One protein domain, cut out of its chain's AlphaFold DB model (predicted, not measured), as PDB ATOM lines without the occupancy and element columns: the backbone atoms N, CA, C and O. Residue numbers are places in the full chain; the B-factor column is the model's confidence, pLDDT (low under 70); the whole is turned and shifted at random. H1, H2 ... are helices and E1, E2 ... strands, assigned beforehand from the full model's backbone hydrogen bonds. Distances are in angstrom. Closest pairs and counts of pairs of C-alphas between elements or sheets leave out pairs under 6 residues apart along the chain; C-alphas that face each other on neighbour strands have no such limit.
ATOM      1  N   GLY A 109     -39.525  41.526  50.893       88.81
ATOM      2  CA  GLY A 109     -40.866  40.943  50.764       88.81
ATOM      3  C   GLY A 109     -41.730  41.672  49.729       88.81
ATOM      4  O   GLY A 109     -42.386  41.028  48.910       88.81
ATOM      5  N   ASP A 110     -41.650  43.003  49.693       93.69
ATOM      6  CA  ASP A 110     -42.402  43.819  48.739       93.69
ATOM      7  C   ASP A 110     -41.847  43.698  47.322       93.69
ATOM      8  O   ASP A 110     -42.628  43.625  46.376       93.69
ATOM      9  N   LEU A 111     -40.522  43.584  47.164       93.38
ATOM     10  CA  LEU A 111     -39.909  43.271  45.871       93.38
ATOM     11  C   LEU A 111     -40.411  41.926  45.334       93.38
ATOM     12  O   LEU A 111     -40.828  41.834  44.184       93.38
ATOM     13  N   MET A 112     -40.427  40.884  46.169       90.88
ATOM     14  CA  MET A 112     -40.885  39.556  45.748       90.88
ATOM     15  C   MET A 112     -42.373  39.558  45.380       90.88
ATOM     16  O   MET A 112     -42.770  38.887  44.426       90.88
ATOM     17  N   ASN A 113     -43.201  40.322  46.096       92.25
ATOM     18  CA  ASN A 113     -44.613  40.500  45.757       92.25
ATOM     19  C   ASN A 113     -44.792  41.273  44.446       92.25
ATOM     20  O   ASN A 113     -45.598  40.867  43.610       92.25
ATOM     21  N   PHE A 114     -44.012  42.336  44.243       93.56
ATOM     22  CA  PHE A 114     -43.992  43.098  42.999       93.56
ATOM     23  C   PHE A 114     -43.641  42.205  41.803       93.56
ATOM     24  O   PHE A 114     -44.365  42.205  40.807       93.56
ATOM     25  N   ILE A 115     -42.584  41.389  41.915       91.38
ATOM     26  CA  ILE A 115     -42.173  40.464  40.849       91.38
ATOM     27  C   ILE A 115     -43.298  39.473  40.553       91.38
ATOM     28  O   ILE A 115     -43.730  39.376  39.409       91.38
ATOM     29  N   LYS A 116     -43.853  38.816  41.580       88.94
ATOM     30  CA  LYS A 116     -44.973  37.872  41.418       88.94
ATOM     31  C   LYS A 116     -46.192  38.495  40.737       88.94
ATOM     32  O   LYS A 116     -46.814  37.829  39.918       88.94
ATOM     33  N   ALA A 117     -46.538  39.737  41.076       90.31
ATOM     34  CA  ALA A 117     -47.675  40.441  40.484       90.31
ATOM     35  C   ALA A 117     -47.427  40.835  39.018       90.31
ATOM     36  O   ALA A 117     -48.359  40.858  38.218       90.31
ATOM     37  N   ARG A 118     -46.173  41.134  38.663       89.94
ATOM     38  CA  ARG A 118     -45.750  41.473  37.300       89.94
ATOM     39  C   ARG A 118     -45.625  40.242  36.399       89.94
ATOM     40  O   ARG A 118     -45.803  40.349  35.189       89.94
ATOM     41  N   THR A 119     -45.282  39.088  36.966       87.50
ATOM     42  CA  THR A 119     -45.054  37.855  36.214       87.50
ATOM     43  C   THR A 119     -46.341  37.341  35.568       87.50
ATOM     44  O   THR A 119     -47.299  36.974  36.245       87.50
ATOM     45  N   GLN A 120     -46.333  37.231  34.240       88.25
ATOM     46  CA  GLN A 120     -47.425  36.618  33.496       88.25
ATOM     47  C   GLN A 120     -47.414  35.093  33.665       88.25
ATOM     48  O   GLN A 120     -46.385  34.441  33.483       88.25
ATOM     49  N   LYS A 121     -48.576  34.520  33.995       89.81
ATOM     50  CA  LYS A 121     -48.770  33.067  34.058       89.81
ATOM     51  C   LYS A 121     -48.683  32.448  32.662       89.81
ATOM     52  O   LYS A 121     -49.196  33.013  31.696       89.81
ATOM     53  N   MET A 122     -48.060  31.278  32.573       89.06
ATOM     54  CA  MET A 122     -48.030  30.469  31.359       89.06
ATOM     55  C   MET A 122     -49.371  29.761  31.169       89.06
ATOM     56  O   MET A 122     -50.054  29.421  32.134       89.06
ATOM     57  N   SER A 123     -49.736  29.520  29.916       91.62
ATOM     58  CA  SER A 123     -50.930  28.770  29.537       91.62
ATOM     59  C   SER A 123     -50.682  28.006  28.237       91.62
ATOM     60  O   SER A 123     -49.711  28.267  27.527       91.62
ATOM     61  N   GLY A 124     -51.554  27.047  27.925       93.38
ATOM     62  CA  GLY A 124     -51.437  26.214  26.730       93.38
ATOM     63  C   GLY A 124     -50.848  24.842  27.039       93.38
ATOM     64  O   GLY A 124     -51.206  24.223  28.040       93.38
ATOM     65  N   LYS A 125     -49.991  24.342  26.147       94.12
ATOM     66  CA  LYS A 125     -49.389  23.010  26.245       94.12
ATOM     67  C   LYS A 125     -47.872  23.092  26.143       94.12
ATOM     68  O   LYS A 125     -47.367  23.973  25.453       94.12
ATOM     69  N   ASN A 126     -47.172  22.180  26.810       92.31
ATOM     70  CA  ASN A 126     -45.726  22.028  26.650       92.31
ATOM     71  C   ASN A 126     -45.377  21.289  25.342       92.31
ATOM     72  O   ASN A 126     -46.267  20.867  24.597       92.31
ATOM     73  N   ASP A 127     -44.081  21.098  25.083       90.81
ATOM     74  CA  ASP A 127     -43.572  20.447  23.865       90.81
ATOM     75  C   ASP A 127     -44.029  18.981  23.718       90.81
ATOM     76  O   ASP A 127     -44.133  18.463  22.607       90.81
ATOM     77  N   GLU A 128     -44.354  18.318  24.832       92.75
ATOM     78  CA  GLU A 128     -44.916  16.958  24.864       92.75
ATOM     79  C   GLU A 128     -46.449  16.937  24.671       92.75
ATOM     80  O   GLU A 128     -47.057  15.870  24.575       92.75
ATOM     81  N   GLY A 129     -47.100  18.101  24.591       94.06
ATOM     82  CA  GLY A 129     -48.546  18.237  24.411       94.06
ATOM     83  C   GLY A 129     -49.373  18.158  25.700       94.06
ATOM     84  O   GLY A 129     -50.609  18.112  25.616       94.06
ATOM     85  N   PHE A 130     -48.734  18.166  26.875       95.50
ATOM     86  CA  PHE A 130     -49.405  18.213  28.176       95.50
ATOM     87  C   PHE A 130     -49.899  19.623  28.498       95.50
ATOM     88  O   PHE A 130     -49.207  20.604  28.239       95.50
ATOM     89  N   GLU A 131     -51.098  19.725  29.069       95.50
ATOM     90  CA  GLU A 131     -51.709  21.004  29.441       95.50
ATOM     91  C   GLU A 131     -51.017  21.621  30.659       95.50
ATOM     92  O   GLU A 131     -50.797  20.942  31.665       95.50
ATOM     93  N   ILE A 132     -50.692  22.912  30.561       95.06
ATOM     94  CA  ILE A 132     -50.130  23.703  31.656       95.06
ATOM     95  C   ILE A 132     -51.255  24.053  32.629       95.06
ATOM     96  O   ILE A 132     -52.198  24.762  32.281       95.06
ATOM     97  N   LYS A 133     -51.129  23.567  33.863       94.25
ATOM     98  CA  LYS A 133     -52.081  23.771  34.957       94.25
ATOM     99  C   LYS A 133     -51.818  25.064  35.724       94.25
ATOM    100  O   LYS A 133     -52.760  25.775  36.059       94.25
ATOM    101  N   ASP A 134     -50.555  25.347  36.029       93.50
ATOM    102  CA  ASP A 134     -50.131  26.577  36.705       93.50
ATOM    103  C   ASP A 134     -48.662  26.890  36.389       93.50
ATOM    104  O   ASP A 134     -47.920  26.027  35.920       93.50
ATOM    105  N   SER A 135     -48.220  28.115  36.668       92.12
ATOM    106  CA  SER A 135     -46.814  28.516  36.582       92.12
ATOM    107  C   SER A 135     -46.433  29.524  37.657       92.12
ATOM    108  O   SER A 135     -47.272  30.268  38.152       92.12
ATOM    109  N   TRP A 136     -45.169  29.602  38.051       90.81
ATOM    110  CA  TRP A 136     -44.712  30.580  39.037       90.81
ATOM    111  C   TRP A 136     -43.270  31.008  38.779       90.81
ATOM    112  O   TRP A 136     -42.453  30.195  38.332       90.81
ATOM    113  N   PRO A 137     -42.934  32.278  39.076       88.75
ATOM    114  CA  PRO A 137     -41.569  32.740  38.936       88.75
ATOM    115  C   PRO A 137     -40.668  32.082  39.982       88.75
ATOM    116  O   PRO A 137     -41.050  31.916  41.146       88.75
ATOM    117  N   ILE A 138     -39.445  31.780  39.569       86.44
ATOM    118  CA  ILE A 138     -38.297  31.575  40.447       86.44
ATOM    119  C   ILE A 138     -37.431  32.822  40.332       86.44
ATOM    120  O   ILE A 138     -37.138  33.281  39.229       86.44
ATOM    121  N   VAL A 139     -37.061  33.381  41.479       88.56
ATOM    122  CA  VAL A 139     -36.326  34.640  41.563       88.56
ATOM    123  C   VAL A 139     -35.103  34.420  42.432       88.56
ATOM    124  O   VAL A 139     -35.229  34.228  43.644       88.56
ATOM    125  N   ASP A 140     -33.934  34.509  41.816       87.62
ATOM    126  CA  ASP A 140     -32.655  34.452  42.510       87.62
ATOM    127  C   ASP A 140     -32.100  35.868  42.634       87.62
ATOM    128  O   ASP A 140     -31.661  36.475  41.653       87.62
ATOM    129  N   LEU A 141     -32.125  36.429  43.843       88.69
ATOM    130  CA  LEU A 141     -31.551  37.748  44.090       88.69
ATOM    131  C   LEU A 141     -30.021  37.658  44.026       88.69
ATOM    132  O   LEU A 141     -29.370  37.190  44.956       88.69
ATOM    133  N   THR A 142     -29.448  38.124  42.920       86.75
ATOM    134  CA  THR A 142     -28.003  38.048  42.662       86.75
ATOM    135  C   THR A 142     -27.225  39.155  43.363       86.75
ATOM    136  O   THR A 142     -26.108  38.930  43.824       86.75
ATOM    137  N   ARG A 143     -27.791  40.367  43.433       86.62
ATOM    138  CA  ARG A 143     -27.140  41.540  44.026       86.62
ATOM    139  C   ARG A 143     -28.163  42.423  44.720       86.62
ATOM    140  O   ARG A 143     -29.246  42.650  44.188       86.62
ATOM    141  N   LEU A 144     -27.766  42.961  45.868       90.88
ATOM    142  CA  LEU A 144     -28.490  43.981  46.614       90.88
ATOM    143  C   LEU A 144     -27.473  44.991  47.147       90.88
ATOM    144  O   LEU A 144     -26.569  44.610  47.887       90.88
ATOM    145  N   TYR A 145     -27.572  46.251  46.736       89.38
ATOM    146  CA  TYR A 145     -26.580  47.270  47.084       89.38
ATOM    147  C   TYR A 145     -27.159  48.679  47.019       89.38
ATOM    148  O   TYR A 145     -28.235  48.898  46.476       89.38
ATOM    149  N   THR A 146     -26.431  49.641  47.573       89.19
ATOM    150  CA  THR A 146     -26.798  51.058  47.564       89.19
ATOM    151  C   THR A 146     -25.782  51.872  46.773       89.19
ATOM    152  O   THR A 146     -24.627  51.461  46.642       89.19
ATOM    153  N   ASN A 147     -26.182  53.040  46.272       86.25
ATOM    154  CA  ASN A 147     -25.226  54.034  45.787       86.25
ATOM    155  C   ASN A 147     -24.494  54.721  46.954       86.25
ATOM    156  O   ASN A 147     -24.904  54.623  48.113       86.25
ATOM    157  N   LYS A 148     -23.419  55.446  46.619       82.44
ATOM    158  CA  LYS A 148     -22.523  56.128  47.570       82.44
ATOM    159  C   LYS A 148     -23.254  57.044  48.556       82.44
ATOM    160  O   LYS A 148     -22.886  57.081  49.724       82.44
ATOM    161  N   ASP A 149     -24.286  57.734  48.084       83.19
ATOM    162  CA  ASP A 149     -25.026  58.718  48.878       83.19
ATOM    163  C   ASP A 149     -26.228  58.108  49.620       83.19
ATOM    164  O   ASP A 149     -26.996  58.830  50.249       83.19
ATOM    165  N   ALA A 150     -26.409  56.783  49.543       83.44
ATOM    166  CA  ALA A 150     -27.510  56.050  50.168       83.44
ATOM    167  C   ALA A 150     -28.911  56.589  49.825       83.44
ATOM    168  O   ALA A 150     -29.830  56.545  50.644       83.44
ATOM    169  N   THR A 151     -29.085  57.086  48.599       89.25
ATOM    170  CA  THR A 151     -30.370  57.607  48.113       89.25
ATOM    171  C   THR A 151     -31.223  56.530  47.450       89.25
ATOM    172  O   THR A 151     -32.448  56.656  47.432       89.25
ATOM    173  N   TYR A 152     -30.606  55.449  46.961       94.62
ATOM    174  CA  TYR A 152     -31.298  54.340  46.311       94.62
ATOM    175  C   TYR A 152     -30.754  52.979  46.745       94.62
ATOM    176  O   TYR A 152     -29.546  52.776  46.841       94.62
ATOM    177  N   LEU A 153     -31.667  52.024  46.917       93.69
ATOM    178  CA  LEU A 153     -31.383  50.596  46.996       93.69
ATOM    179  C   LEU A 153     -31.618  49.962  45.627       93.69
ATOM    180  O   LEU A 153     -32.672  50.160  45.027       93.69
ATOM    181  N   PHE A 154     -30.663  49.168  45.169       95.88
ATOM    182  CA  PHE A 154     -30.675  48.477  43.890       95.88
ATOM    183  C   PHE A 154     -30.701  46.975  44.109       95.88
ATOM    184  O   PHE A 154     -29.945  46.454  44.929       95.88
ATOM    185  N   ALA A 155     -31.527  46.279  43.337       95.38
ATOM    186  CA  ALA A 155     -31.571  44.828  43.296       95.38
ATOM    187  C   ALA A 155     -31.383  44.332  41.861       95.38
ATOM    188  O   ALA A 155     -31.938  44.891  40.915       95.38
ATOM    189  N   VAL A 156     -30.602  43.267  41.707       92.31
ATOM    190  CA  VAL A 156     -30.484  42.521  40.453       92.31
ATOM    191  C   VAL A 156     -30.916  41.094  40.733       92.31
ATOM    192  O   VAL A 156     -30.344  40.441  41.608       92.31
ATOM    193  N   ALA A 157     -31.901  40.605  39.994       91.38
ATOM    194  CA  ALA A 157     -32.430  39.260  40.142       91.38
ATOM    195  C   ALA A 157     -32.292  38.474  38.837       91.38
ATOM    196  O   ALA A 157     -32.441  39.041  37.759       91.38
ATOM    197  N   SER A 158     -32.015  37.177  38.940       90.00
ATOM    198  CA  SER A 158     -32.228  36.239  37.842       90.00
ATOM    199  C   SER A 158     -33.655  35.722  37.945       90.00
ATOM    200  O   SER A 158     -34.036  35.159  38.972       90.00
ATOM    201  N   GLU A 159     -34.456  35.954  36.909       89.81
ATOM    202  CA  GLU A 159     -35.862  35.559  36.867       89.81
ATOM    203  C   GLU A 159     -36.061  34.412  35.884       89.81
ATOM    204  O   GLU A 159     -35.738  34.514  34.698       89.81
ATOM    205  N   HIS A 160     -36.620  33.321  36.399       88.12
ATOM    206  CA  HIS A 160     -36.966  32.108  35.669       88.12
ATOM    207  C   HIS A 160     -38.427  31.748  35.944       88.12
ATOM    208  O   HIS A 160     -39.071  32.319  36.825       88.12
ATOM    209  N   MET A 161     -38.955  30.768  35.219       88.38
ATOM    210  CA  MET A 161     -40.316  30.280  35.414       88.38
ATOM    211  C   MET A 161     -40.313  28.768  35.582       88.38
ATOM    212  O   MET A 161     -39.683  28.058  34.798       88.38
ATOM    213  N   ASN A 162     -41.069  28.293  36.562       91.44
ATOM    214  CA  ASN A 162     -41.508  26.909  36.621       91.44
ATOM    215  C   ASN A 162     -42.980  26.820  36.247       91.44
ATOM    216  O   ASN A 162     -43.742  27.767  36.446       91.44
ATOM    217  N   TYR A 163     -43.385  25.666  35.741       93.62
ATOM    218  CA  TYR A 163     -44.774  25.378  35.444       93.62
ATOM    219  C   TYR A 163     -45.114  23.923  35.748       93.62
ATOM    220  O   TYR A 163     -44.262  23.040  35.711       93.62
ATOM    221  N   GLU A 164     -46.366  23.691  36.117       95.50
ATOM    222  CA  GLU A 164     -46.922  22.373  36.382       95.50
ATOM    223  C   GLU A 164     -47.761  21.941  35.178       95.50
ATOM    224  O   GLU A 164     -48.628  22.690  34.726       95.50
ATOM    225  N   VAL A 165     -47.532  20.726  34.682       96.62
ATOM    226  CA  VAL A 165     -48.310  20.121  33.597       96.62
ATOM    227  C   VAL A 165     -49.109  18.919  34.076       96.62
ATOM    228  O   VAL A 165     -48.706  18.219  35.007       96.62
ATOM    229  N   ILE A 166     -50.233  18.652  33.413       96.44
ATOM    230  CA  ILE A 166     -51.062  17.464  33.644       96.44
ATOM    231  C   ILE A 166     -50.578  16.338  32.728       96.44
ATOM    232  O   ILE A 166     -50.820  16.362  31.523       96.44
ATOM    233  N   THR A 167     -49.927  15.325  33.298       95.62
ATOM    234  CA  THR A 167     -49.389  14.182  32.540       95.62
ATOM    235  C   THR A 167     -50.413  13.066  32.351       95.62
ATOM    236  O   THR A 167     -50.322  12.285  31.406       95.62
ATOM    237  N   ASN A 168     -51.408  12.970  33.239       94.31
ATOM    238  CA  ASN A 168     -52.522  12.037  33.103       94.31
ATOM    239  C   ASN A 168     -53.828  12.684  33.606       94.31
ATOM    240  O   ASN A 168     -54.040  12.763  34.818       94.31
ATOM    241  N   PRO A 169     -54.736  13.090  32.698       88.88
ATOM    242  CA  PRO A 169     -55.988  13.752  33.069       88.88
ATOM    243  C   PRO A 169     -56.951  12.881  33.885       88.88
ATOM    244  O   PRO A 169     -57.716  13.400  34.688       88.88
ATOM    245  N   THR A 170     -56.925  11.557  33.699       93.00
ATOM    246  CA  THR A 170     -57.836  10.625  34.386       93.00
ATOM    247  C   THR A 170     -57.465  10.434  35.853       93.00
ATOM    248  O   THR A 170     -58.343  10.309  36.701       93.00
ATOM    249  N   THR A 171     -56.169  10.399  36.158       93.44
ATOM    250  CA  THR A 171     -55.656  10.223  37.529       93.44
ATOM    251  C   THR A 171     -55.333  11.546  38.220       93.44
ATOM    252  O   THR A 171     -55.152  11.566  39.434       93.44
ATOM    253  N   GLY A 172     -55.249  12.645  37.463       90.44
ATOM    254  CA  GLY A 172     -54.802  13.945  37.957       90.44
ATOM    255  C   GLY A 172     -53.294  14.019  38.212       90.44
ATOM    256  O   GLY A 172     -52.854  14.917  38.925       90.44
ATOM    257  N   ALA A 173     -52.502  13.086  37.669       95.56
ATOM    258  CA  ALA A 173     -51.053  13.110  37.835       95.56
ATOM    259  C   ALA A 173     -50.446  14.341  37.148       95.56
ATOM    260  O   ALA A 173     -50.806  14.675  36.011       95.56
ATOM    261  N   THR A 174     -49.515  14.991  37.844       96.94
ATOM    262  CA  THR A 174     -48.829  16.192  37.375       96.94
ATOM    263  C   THR A 174     -47.314  16.068  37.480       96.94
ATOM    264  O   THR A 174     -46.777  15.196  38.169       96.94
ATOM    265  N   ARG A 175     -46.616  16.958  36.776       95.31
ATOM    266  CA  ARG A 175     -45.159  17.103  36.802       95.31
ATOM    267  C   ARG A 175     -44.803  18.583  36.782       95.31
ATOM    268  O   ARG A 175     -45.465  19.358  36.102       95.31
ATOM    269  N   VAL A 176     -43.759  18.964  37.516       94.31
ATOM    270  CA  VAL A 176     -43.201  20.321  37.474       94.31
ATOM    271  C   VAL A 176     -42.019  20.352  36.517       94.31
ATOM    272  O   VAL A 176     -41.141  19.492  36.578       94.31
ATOM    273  N   GLU A 177     -41.999  21.361  35.658       92.31
ATOM    274  CA  GLU A 177     -40.984  21.611  34.643       92.31
ATOM    275  C   GLU A 177     -40.458  23.046  34.765       92.31
ATOM    276  O   GLU A 177     -41.132  23.937  35.288       92.31
ATOM    277  N   GLY A 178     -39.231  23.268  34.296       87.06
ATOM    278  CA  GLY A 178     -38.654  24.605  34.155       87.06
ATOM    279  C   GLY A 178     -38.849  25.111  32.731       87.06
ATOM    280  O   GLY A 178     -38.618  24.370  31.779       87.06
ATOM    281  N   ALA A 179     -39.237  26.374  32.563       75.06
ATOM    282  CA  ALA A 179     -39.531  26.968  31.253       75.06
ATOM    283  C   ALA A 179     -38.306  27.195  30.352       75.06
ATOM    284  O   ALA A 179     -38.477  27.570  29.199       75.06
ATOM    285  N   GLY A 180     -37.083  26.940  30.829       67.50
ATOM    286  CA  GLY A 180     -35.858  27.285  30.104       67.50
ATOM    287  C   GLY A 180     -35.681  28.805  29.951       67.50
ATOM    288  O   GLY A 180     -36.643  29.558  29.905       67.50
ATOM    289  N   GLY A 181     -34.431  29.281  29.911       66.75
ATOM    290  CA  GLY A 181     -34.116  30.701  29.692       66.75
ATOM    291  C   GLY A 181     -34.577  31.644  30.815       66.75
ATOM    292  O   GLY A 181     -35.706  32.118  30.825       66.75
ATOM    293  N   GLY A 182     -33.676  31.985  31.741       77.25
ATOM    294  CA  GLY A 182     -33.908  33.098  32.672       77.25
ATOM    295  C   GLY A 182     -33.168  34.343  32.254       77.25
ATOM    296  O   GLY A 182     -32.149  34.245  31.579       77.25
ATOM    297  N   HIS A 183     -33.687  35.498  32.634       88.19
ATOM    298  CA  HIS A 183     -33.118  36.794  32.292       88.19
ATOM    299  C   HIS A 183     -32.734  37.558  33.556       88.19
ATOM    300  O   HIS A 183     -33.300  37.334  34.627       88.19
ATOM    301  N   LEU A 184     -31.788  38.486  33.427       91.25
ATOM    302  CA  LEU A 184     -31.480  39.401  34.516       91.25
ATOM    303  C   LEU A 184     -32.505  40.528  34.516       91.25
ATOM    304  O   LEU A 184     -32.748  41.151  33.485       91.25
ATOM    305  N   ALA A 185     -33.086  40.790  35.678       94.12
ATOM    306  CA  ALA A 185     -33.988  41.893  35.937       94.12
ATOM    307  C   ALA A 185     -33.363  42.840  36.963       94.12
ATOM    308  O   ALA A 185     -32.746  42.418  37.946       94.12
ATOM    309  N   MET A 186     -33.513  44.136  36.719       95.75
ATOM    310  CA  MET A 186     -32.966  45.200  37.544       95.75
ATOM    311  C   MET A 186     -34.089  46.015  38.171       95.75
ATOM    312  O   MET A 186     -35.060  46.396  37.511       95.75
ATOM    313  N   TYR A 187     -33.911  46.307  39.452       96.81
ATOM    314  CA  TYR A 187     -34.867  46.998  40.296       96.81
ATOM    315  C   TYR A 187     -34.172  48.069  41.116       96.81
ATOM    316  O   TYR A 187     -33.005  47.929  41.492       96.81
ATOM    317  N   TYR A 188     -34.921  49.108  41.453       97.38
ATOM    318  CA  TYR A 188     -34.452  50.171  42.324       97.38
ATOM    319  C   TYR A 188     -35.568  50.658  43.237       97.38
ATOM    320  O   TYR A 188     -36.755  50.463  42.974       97.38
ATOM    321  N   ARG A 189     -35.171  51.295  44.330       95.06
ATOM    322  CA  ARG A 189     -36.064  51.845  45.337       95.06
ATOM    323  C   ARG A 189     -35.420  53.073  45.958       95.06
ATOM    324  O   ARG A 189     -34.295  52.988  46.440       95.06
ATOM    325  N   ALA A 190     -36.135  54.194  45.976       93.62
ATOM    326  CA  ALA A 190     -35.679  55.388  46.684       93.62
ATOM    327  C   ALA A 190     -35.696  55.157  48.201       93.62
ATOM    328  O   ALA A 190     -36.632  54.561  48.744       93.62
ATOM    329  N   LEU A 191     -34.678  55.644  48.896       84.44
ATOM    330  CA  LEU A 191     -34.545  55.513  50.339       84.44
ATOM    331  C   LEU A 191     -35.024  56.766  51.076       84.44
ATOM    332  O   LEU A 191     -34.984  57.861  50.520       84.44
ATOM    333  N   PRO A 192     -35.503  56.619  52.326       81.94
ATOM    334  CA  PRO A 192     -35.654  55.361  53.075       81.94
ATOM    335  C   PRO A 192     -36.946  54.585  52.752       81.94
ATOM    336  O   PRO A 192     -37.028  53.385  53.013       81.94
ATOM    337  N   ASN A 193     -37.955  55.248  52.174       80.38
ATOM    338  CA  ASN A 193     -39.347  54.774  52.202       80.38
ATOM    339  C   ASN A 193     -40.001  54.590  50.828       80.38
ATOM    340  O   ASN A 193     -41.185  54.270  50.777       80.38
ATOM    341  N   GLY A 194     -39.265  54.758  49.728       88.94
ATOM    342  CA  GLY A 194     -39.807  54.575  48.382       88.94
ATOM    343  C   GLY A 194     -40.336  53.161  48.149       88.94
ATOM    344  O   GLY A 194     -40.115  52.259  48.957       88.94
ATOM    345  N   GLU A 195     -41.031  52.949  47.042       95.62
ATOM    346  CA  GLU A 195     -41.454  51.616  46.609       95.62
ATOM    347  C   GLU A 195     -40.433  51.013  45.644       95.62
ATOM    348  O   GLU A 195     -39.627  51.730  45.042       95.62
ATOM    349  N   TRP A 196     -40.454  49.687  45.513       96.94
ATOM    350  CA  TRP A 196     -39.671  49.005  44.491       96.94
ATOM    351  C   TRP A 196     -40.227  49.317  43.105       96.94
ATOM    352  O   TRP A 196     -41.427  49.211  42.863       96.94
ATOM    353  N   LYS A 197     -39.331  49.676  42.190       97.56
ATOM    354  CA  LYS A 197     -39.624  49.956  40.790       97.56
ATOM    355  C   LYS A 197     -38.807  49.044  39.891       97.56
ATOM    356  O   LYS A 197     -37.653  48.721  40.177       97.56
ATOM    357  N   PHE A 198     -39.417  48.662  38.777       96.19
ATOM    358  CA  PHE A 198     -38.747  47.958  37.694       96.19
ATOM    359  C   PHE A 198     -37.922  48.933  36.851       96.19
ATOM    360  O   PHE A 198     -38.418  50.002  36.492       96.19
ATOM    361  N   ALA A 199     -36.683  48.563  36.528       96.12
ATOM    362  CA  ALA A 199     -35.843  49.333  35.619       96.12
ATOM    363  C   ALA A 199     -35.815  48.724  34.216       96.12
ATOM    364  O   ALA A 199     -36.244  49.357  33.258       96.12
ATOM    365  N   THR A 200     -35.302  47.500  34.101       95.06
ATOM    366  CA  THR A 200     -35.187  46.768  32.836       95.06
ATOM    367  C   THR A 200     -34.961  45.281  33.105       95.06
ATOM    368  O   THR A 200     -34.579  44.893  34.212       95.06
ATOM    369  N   ALA A 201     -35.237  44.443  32.111       92.56
ATOM    370  CA  ALA A 201     -35.044  43.004  32.157       92.56
ATOM    371  C   ALA A 201     -34.653  42.490  30.775       92.56
ATOM    372  O   ALA A 201     -35.201  42.935  29.770       92.56
ATOM    373  N   GLY A 202     -33.753  41.514  30.726       89.19
ATOM    374  CA  GLY A 202     -33.368  40.905  29.462       89.19
ATOM    375  C   GLY A 202     -32.185  39.957  29.568       89.19
ATOM    376  O   GLY A 202     -31.509  39.858  30.591       89.19
ATOM    377  N   GLN A 203     -31.947  39.243  28.470       86.12
ATOM    378  CA  GLN A 203     -30.740  38.430  28.271       86.12
ATOM    379  C   GLN A 203     -29.519  39.293  27.927       86.12
ATOM    380  O   GLN A 203     -28.377  38.880  28.101       86.12
ATOM    381  N   ALA A 204     -29.770  40.493  27.409       86.75
ATOM    382  CA  ALA A 204     -28.774  41.481  27.042       86.75
ATOM    383  C   ALA A 204     -29.275  42.876  27.449       86.75
ATOM    384  O   ALA A 204     -30.485  43.050  27.615       86.75
ATOM    385  N   PRO A 205     -28.371  43.864  27.578       89.75
ATOM    386  CA  PRO A 205     -28.751  45.256  27.776       89.75
ATOM    387  C   PRO A 205     -29.751  45.734  26.723       89.75
ATOM    388  O   PRO A 205     -29.560  45.492  25.526       89.75
ATOM    389  N   ASP A 206     -30.793  46.414  27.191       92.50
ATOM    390  CA  ASP A 206     -31.834  47.005  26.353       92.50
ATOM    391  C   ASP A 206     -31.298  48.223  25.584       92.50
ATOM    392  O   ASP A 206     -30.238  48.774  25.908       92.50
ATOM    393  N   LEU A 207     -32.030  48.666  24.565       94.06
ATOM    394  CA  LEU A 207     -31.724  49.908  23.872       94.06
ATOM    395  C   LEU A 207     -31.871  51.090  24.833       94.06
ATOM    396  O   LEU A 207     -32.831  51.185  25.598       94.06
ATOM    397  N   CYS A 208     -30.946  52.044  24.761       94.69
ATOM    398  CA  CYS A 208     -30.987  53.232  25.606       94.69
ATOM    399  C   CYS A 208     -32.289  54.023  25.407       94.69
ATOM    400  O   CYS A 208     -32.755  54.663  26.340       94.69
ATOM    401  N   GLU A 209     -32.913  53.992  24.228       94.00
ATOM    402  CA  GLU A 209     -34.206  54.648  23.982       94.00
ATOM    403  C   GLU A 209     -35.394  54.000  24.709       94.00
ATOM    404  O   GLU A 209     -36.327  54.714  25.067       94.00
ATOM    405  N   ASN A 210     -35.319  52.700  25.014       94.75
ATOM    406  CA  ASN A 210     -36.360  51.974  25.748       94.75
ATOM    407  C   ASN A 210     -36.318  52.256  27.254       94.75
ATOM    408  O   ASN A 210     -37.307  52.066  27.961       94.75
ATOM    409  N   LEU A 211     -35.185  52.752  27.757       95.62
ATOM    410  CA  LEU A 211     -35.057  53.155  29.151       95.62
ATOM    411  C   LEU A 211     -35.732  54.508  29.392       95.62
ATOM    412  O   LEU A 211     -35.436  55.511  28.727       95.62
ATOM    413  N   SER A 212     -36.596  54.547  30.406       96.31
ATOM    414  CA  SER A 212     -37.248  55.780  30.847       96.31
ATOM    415  C   SER A 212     -36.227  56.819  31.325       96.31
ATOM    416  O   SER A 212     -35.130  56.488  31.781       96.31
ATOM    417  N   SER A 213     -36.598  58.101  31.251       96.62
ATOM    418  CA  SER A 213     -35.756  59.193  31.756       96.62
ATOM    419  C   SER A 213     -35.426  59.031  33.242       96.62
ATOM    420  O   SER A 213     -34.294  59.294  33.632       96.62
ATOM    421  N   GLU A 214     -36.378  58.532  34.041       96.94
ATOM    422  CA  GLU A 214     -36.164  58.237  35.463       96.94
ATOM    423  C   GLU A 214     -35.077  57.172  35.651       96.94
ATOM    424  O   GLU A 214     -34.132  57.389  36.401       96.94
ATOM    425  N   VAL A 215     -35.152  56.043  34.934       97.56
ATOM    426  CA  VAL A 215     -34.145  54.973  35.048       97.56
ATOM    427  C   VAL A 215     -32.757  55.485  34.665       97.56
ATOM    428  O   VAL A 215     -31.789  55.226  35.379       97.56
ATOM    429  N   LYS A 216     -32.659  56.263  33.582       96.50
ATOM    430  CA  LYS A 216     -31.390  56.872  33.158       96.50
ATOM    431  C   LYS A 216     -30.809  57.806  34.207       96.50
ATOM    432  O   LYS A 216     -29.595  57.862  34.332       96.50
ATOM    433  N   GLU A 217     -31.643  58.567  34.905       96.12
ATOM    434  CA  GLU A 217     -31.204  59.478  35.961       96.12
ATOM    435  C   GLU A 217     -30.759  58.710  37.208       96.12
ATOM    436  O   GLU A 217     -29.671  58.956  37.722       96.12
ATOM    437  N   VAL A 218     -31.557  57.735  37.646       97.12
ATOM    438  CA  VAL A 218     -31.300  56.925  38.844       97.12
ATOM    439  C   VAL A 218     -30.010  56.115  38.725       97.12
ATOM    440  O   VAL A 218     -29.263  56.013  39.696       97.12
ATOM    441  N   TYR A 219     -29.741  55.538  37.553       96.69
ATOM    442  CA  TYR A 219     -28.544  54.727  37.322       96.69
ATOM    443  C   TYR A 219     -27.336  55.537  36.838       96.69
ATOM    444  O   TYR A 219     -26.257  54.959  36.717       96.69
ATOM    445  N   ARG A 220     -27.478  56.852  36.609       95.31
ATOM    446  CA  ARG A 220     -26.412  57.668  36.020       95.31
ATOM    447  C   ARG A 220     -25.146  57.658  36.871       95.31
ATOM    448  O   ARG A 220     -25.149  58.150  37.999       95.31
ATOM    449  N   GLY A 221     -24.044  57.158  36.321       94.00
ATOM    450  CA  GLY A 221     -22.747  57.091  36.987       94.00
ATOM    451  C   GLY A 221     -22.711  56.166  38.207       94.00
ATOM    452  O   GLY A 221     -21.723  56.179  38.947       94.00
ATOM    453  N   VAL A 222     -23.755  55.364  38.441       95.19
ATOM    454  CA  VAL A 222     -23.802  54.430  39.569       95.19
ATOM    455  C   VAL A 222     -22.855  53.270  39.287       95.19
ATOM    456  O   VAL A 222     -22.827  52.710  38.190       95.19
ATOM    457  N   LYS A 223     -22.067  52.898  40.297       92.75
ATOM    458  CA  LYS A 223     -21.190  51.731  40.245       92.75
ATOM    459  C   LYS A 223     -21.752  50.603  41.096       92.75
ATOM    460  O   LYS A 223     -22.301  50.844  42.170       92.75
ATOM    461  N   ASP A 224     -21.620  49.383  40.597       89.00
ATOM    462  CA  ASP A 224     -21.911  48.178  41.353       89.00
ATOM    463  C   ASP A 224     -20.824  47.933  42.423       89.00
ATOM    464  O   ASP A 224     -19.789  48.612  42.433       89.00
ATOM    465  N   PRO A 225     -21.017  46.964  43.336       85.06
ATOM    466  CA  PRO A 225     -20.041  46.671  44.388       85.06
ATOM    467  C   PRO A 225     -18.641  46.276  43.892       85.06
ATOM    468  O   PRO A 225     -17.688  46.334  44.664       85.06
ATOM    469  N   ASN A 226     -18.505  45.888  42.622       87.06
ATOM    470  CA  ASN A 226     -17.229  45.540  42.000       87.06
ATOM    471  C   ASN A 226     -16.576  46.743  41.292       87.06
ATOM    472  O   ASN A 226     -15.512  46.596  40.697       87.06
ATOM    473  N   GLY A 227     -17.199  47.925  41.337       87.94
ATOM    474  CA  GLY A 227     -16.727  49.137  40.671       87.94
ATOM    475  C   GLY A 227     -17.110  49.234  39.191       87.94
ATOM    476  O   GLY A 227     -16.726  50.203  38.532       87.94
ATOM    477  N   ASN A 228     -17.882  48.281  38.663       90.94
ATOM    478  CA  ASN A 228     -18.368  48.316  37.285       90.94
ATOM    479  C   ASN A 228     -19.582  49.248  37.170       90.94
ATOM    480  O   ASN A 228     -20.259  49.480  38.169       90.94
ATOM    481  N   PRO A 229     -19.899  49.789  35.981       92.38
ATOM    482  CA  PRO A 229     -21.182  50.452  35.748       92.38
ATOM    483  C   PRO A 229     -22.340  49.567  36.221       92.38
ATOM    484  O   PRO A 229     -22.415  48.387  35.876       92.38
ATOM    485  N   ALA A 230     -23.230  50.129  37.035       93.25
ATOM    486  CA  ALA A 230     -24.374  49.401  37.570       93.25
ATOM    487  C   ALA A 230     -25.348  48.981  36.467       93.25
ATOM    488  O   ALA A 230     -25.949  47.912  36.566       93.25
ATOM    489  N   MET A 231     -25.484  49.809  35.429       94.62
ATOM    490  CA  MET A 231     -26.311  49.554  34.259       94.62
ATOM    491  C   MET A 231     -25.588  49.998  32.993       94.62
ATOM    492  O   MET A 231     -24.959  51.055  32.955       94.62
ATOM    493  N   THR A 232     -25.743  49.196  31.950       93.94
ATOM    494  CA  THR A 232     -25.372  49.548  30.584       93.94
ATOM    495  C   THR A 232     -26.606  49.431  29.701       93.94
ATOM    496  O   THR A 232     -27.534  48.678  30.006       93.94
ATOM    497  N   CYS A 233     -26.638  50.195  28.618       94.62
ATOM    498  CA  CYS A 233     -27.651  50.102  27.573       94.62
ATOM    499  C   CYS A 233     -26.979  50.121  26.201       94.62
ATOM    500  O   CYS A 233     -25.777  50.369  26.089       94.62
ATOM    501  N   ARG A 234     -27.734  49.815  25.148       94.38
ATOM    502  CA  ARG A 234     -27.235  49.830  23.775       94.38
ATOM    503  C   ARG A 234     -27.721  51.069  23.031       94.38
ATOM    504  O   ARG A 234     -28.921  51.312  22.949       94.38
ATOM    505  N   ASP A 235     -26.801  51.828  22.456       94.19
ATOM    506  CA  ASP A 235     -27.091  52.929  21.545       94.19
ATOM    507  C   ASP A 235     -26.546  52.593  20.156       94.19
ATOM    508  O   ASP A 235     -25.338  52.539  19.936       94.19
ATOM    509  N   GLU A 236     -27.445  52.378  19.197       90.75
ATOM    510  CA  GLU A 236     -27.082  52.042  17.815       90.75
ATOM    511  C   GLU A 236     -26.339  53.176  17.092       90.75
ATOM    512  O   GLU A 236     -25.683  52.950  16.072       90.75
ATOM    513  N   LYS A 237     -26.409  54.408  17.612       92.44
ATOM    514  CA  LYS A 237     -25.662  55.553  17.077       92.44
ATOM    515  C   LYS A 237     -24.192  55.510  17.489       92.44
ATOM    516  O   LYS A 237     -23.362  56.138  16.828       92.44
ATOM    517  N   VAL A 238     -23.860  54.771  18.546       91.88
ATOM    518  CA  VAL A 238     -22.494  54.591  19.035       91.88
ATOM    519  C   VAL A 238     -21.880  53.374  18.345       91.88
ATOM    520  O   VAL A 238     -22.366  52.254  18.458       91.88
ATOM    521  N   LYS A 239     -20.793  53.588  17.598       88.94
ATOM    522  CA  LYS A 239     -20.095  52.508  16.871       88.94
ATOM    523  C   LYS A 239     -18.978  51.849  17.682       88.94
ATOM    524  O   LYS A 239     -18.515  50.768  17.331       88.94
ATOM    525  N   GLU A 240     -18.528  52.510  18.740       88.56
ATOM    526  CA  GLU A 240     -17.513  52.000  19.660       88.56
ATOM    527  C   GLU A 240     -18.134  50.997  20.636       88.56
ATOM    528  O   GLU A 240     -19.339  51.031  20.875       88.56
ATOM    529  N   ASN A 241     -17.328  50.084  21.188       85.12
ATOM    530  CA  ASN A 241     -17.765  49.095  22.184       85.12
ATOM    531  C   ASN A 241     -19.054  48.345  21.804       85.12
ATOM    532  O   ASN A 241     -19.881  48.063  22.664       85.12
ATOM    533  N   ASN A 242     -19.254  48.037  20.517       84.50
ATOM    534  CA  ASN A 242     -20.477  47.402  20.003       84.50
ATOM    535  C   ASN A 242     -21.779  48.153  20.366       84.50
ATOM    536  O   ASN A 242     -22.833  47.534  20.508       84.50
ATOM    537  N   GLY A 243     -21.699  49.474  20.542       88.25
ATOM    538  CA  GLY A 243     -22.821  50.327  20.922       88.25
ATOM    539  C   GLY A 243     -23.197  50.258  22.398       88.25
ATOM    540  O   GLY A 243     -24.234  50.798  22.766       88.25
ATOM    541  N   PHE A 244     -22.405  49.611  23.259       92.12
ATOM    542  CA  PHE A 244     -22.655  49.640  24.700       92.12
ATOM    543  C   PHE A 244     -22.274  50.996  25.296       92.12
ATOM    544  O   PHE A 244     -21.156  51.483  25.122       92.12
ATOM    545  N   VAL A 245     -23.223  51.575  26.024       93.44
ATOM    546  CA  VAL A 245     -23.097  52.844  26.732       93.44
ATOM    547  C   VAL A 245     -23.370  52.596  28.207       93.44
ATOM    548  O   VAL A 245     -24.404  52.036  28.582       93.44
ATOM    549  N   ASP A 246     -22.429  53.022  29.036       94.19
ATOM    550  CA  ASP A 246     -22.593  53.036  30.482       94.19
ATOM    551  C   ASP A 246     -23.507  54.199  30.868       94.19
ATOM    552  O   ASP A 246     -23.341  55.314  30.361       94.19
ATOM    553  N   LEU A 247     -24.457  53.943  31.766       90.38
ATOM    554  CA  LEU A 247     -25.251  55.013  32.366       90.38
ATOM    555  C   LEU A 247     -24.473  55.712  33.479       90.38
ATOM    556  O   LEU A 247     -23.792  55.047  34.292       90.38
TER     557      LEU A 247
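What this domain is: This is residues 109 to 247 of the 247 residues of an uncharacterized protein of Candidatus Saccharibacteria bacterium (UniProt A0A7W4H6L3). A long, strongly twisted blade of sheet runs the length of the domain: the long hairpin E1 and E2 makes its spine, with the short strand E3 beside one end of E2 and the hairpin E4 and E5 beside the other. The sheet curls round helix H1, the short helix H2 sits on the opposite face, and a small two-stranded sheet, E6 and E7, with the short helix H3, is set off from the large sheet. The printed part has 139 residues with three named helices and seven named strands, in the order H1 E1 E2 E3 E4 E5 H2 E6 H3 E7; both sheets are antiparallel, the large one is branched at E2, and the class is mixed, helices and strands. The whole is loose, with a radius of gyration of the C-alphas of 18.5 A, and spans 59 by 39 by 25 A.

How they stand to each other: H1, residues 109 to 118, is on the branched sheet, which curls round it. Its closest C-alphas to E1, residues 131 to 146, are those of Lys 116 and Pro 137, 6.6 A apart. Its closest to E5, residues 196 to 202, are those of Leu 111 and Trp 196, 5.9 A apart. E1 and E2, residues 152 to 168, form an antiparallel hairpin at 162 degrees; N 138 and O 160 are 2.8 A apart, within hydrogen-bond range. E2 and E3, residues 173 to 178, form the next hairpin, at 147 degrees, with N 165 and O 175 at 2.9 A. E1, E2 and E3 are a meander, each strand the antiparallel neighbour of the one before. The pairing of E2 is staggered: E1 lies on one side of it, while on the other side lie E3, beside residues 162 to 168, and E4, residues 183 to 190, beside residues 152 to 159. E2 and E4 are antiparallel at 137 degrees, with N 155 and O 187 at 2.9 A, and E3 and E4 are apart. E4 and E5 form a hairpin at 156 degrees, with N 186 and O 200 at 2.8 A. H2, residues 213 to 218, is on the sheet at a height of 9.8 A, on the opposite face from H1. It lies over E4, only just, with 4 of its 6 C-alphas on E4 and 2 on E5, and runs across the strands, at 69 degrees to E4 on the local plane. The C-alphas of Ala 199 and Val 215 are the closest of E5 and H2, 5.9 A apart. E6, residues 232 to 234, and E7, residues 244 to 246, are antiparallel at 144 degrees, with N 245 and O 233 at 2.8 A. H3, residues 240 to 243, is not on the branched sheet; its closest C-alpha pair with E6 is Gly 243 and Arg 234, 5.3 A apart. In H1 and H2 every O i to N i+4 pair is within hydrogen-bond range; H3 is too short for such a pair.

Where its parts are: H1 begins at C-alpha 109, (-40.866, 40.943, 50.764), and is 14.3 A long. E1 measures 43.0 A and E2 49.1 A, ending at C-alpha 168, (-52.522, 12.037, 33.103). E3 is 17.3 A, E4 23.7 A and E5 18.2 A long. H2, E6, H3 and E7 are shorter, and E7 ends at C-alpha 246, (-22.593, 53.036, 30.482).

The domain as a whole: The two C-alphas farthest apart, those of Asp 149 and Thr 170, are 60.0 A apart. The printed part has no cut. The links H1 to E1, residues 119 to 130, and H2 to E6, residues 219 to 231, are long. Mean pLDDT of the printed part is 91.2, and residues 180 to 181 are under 70.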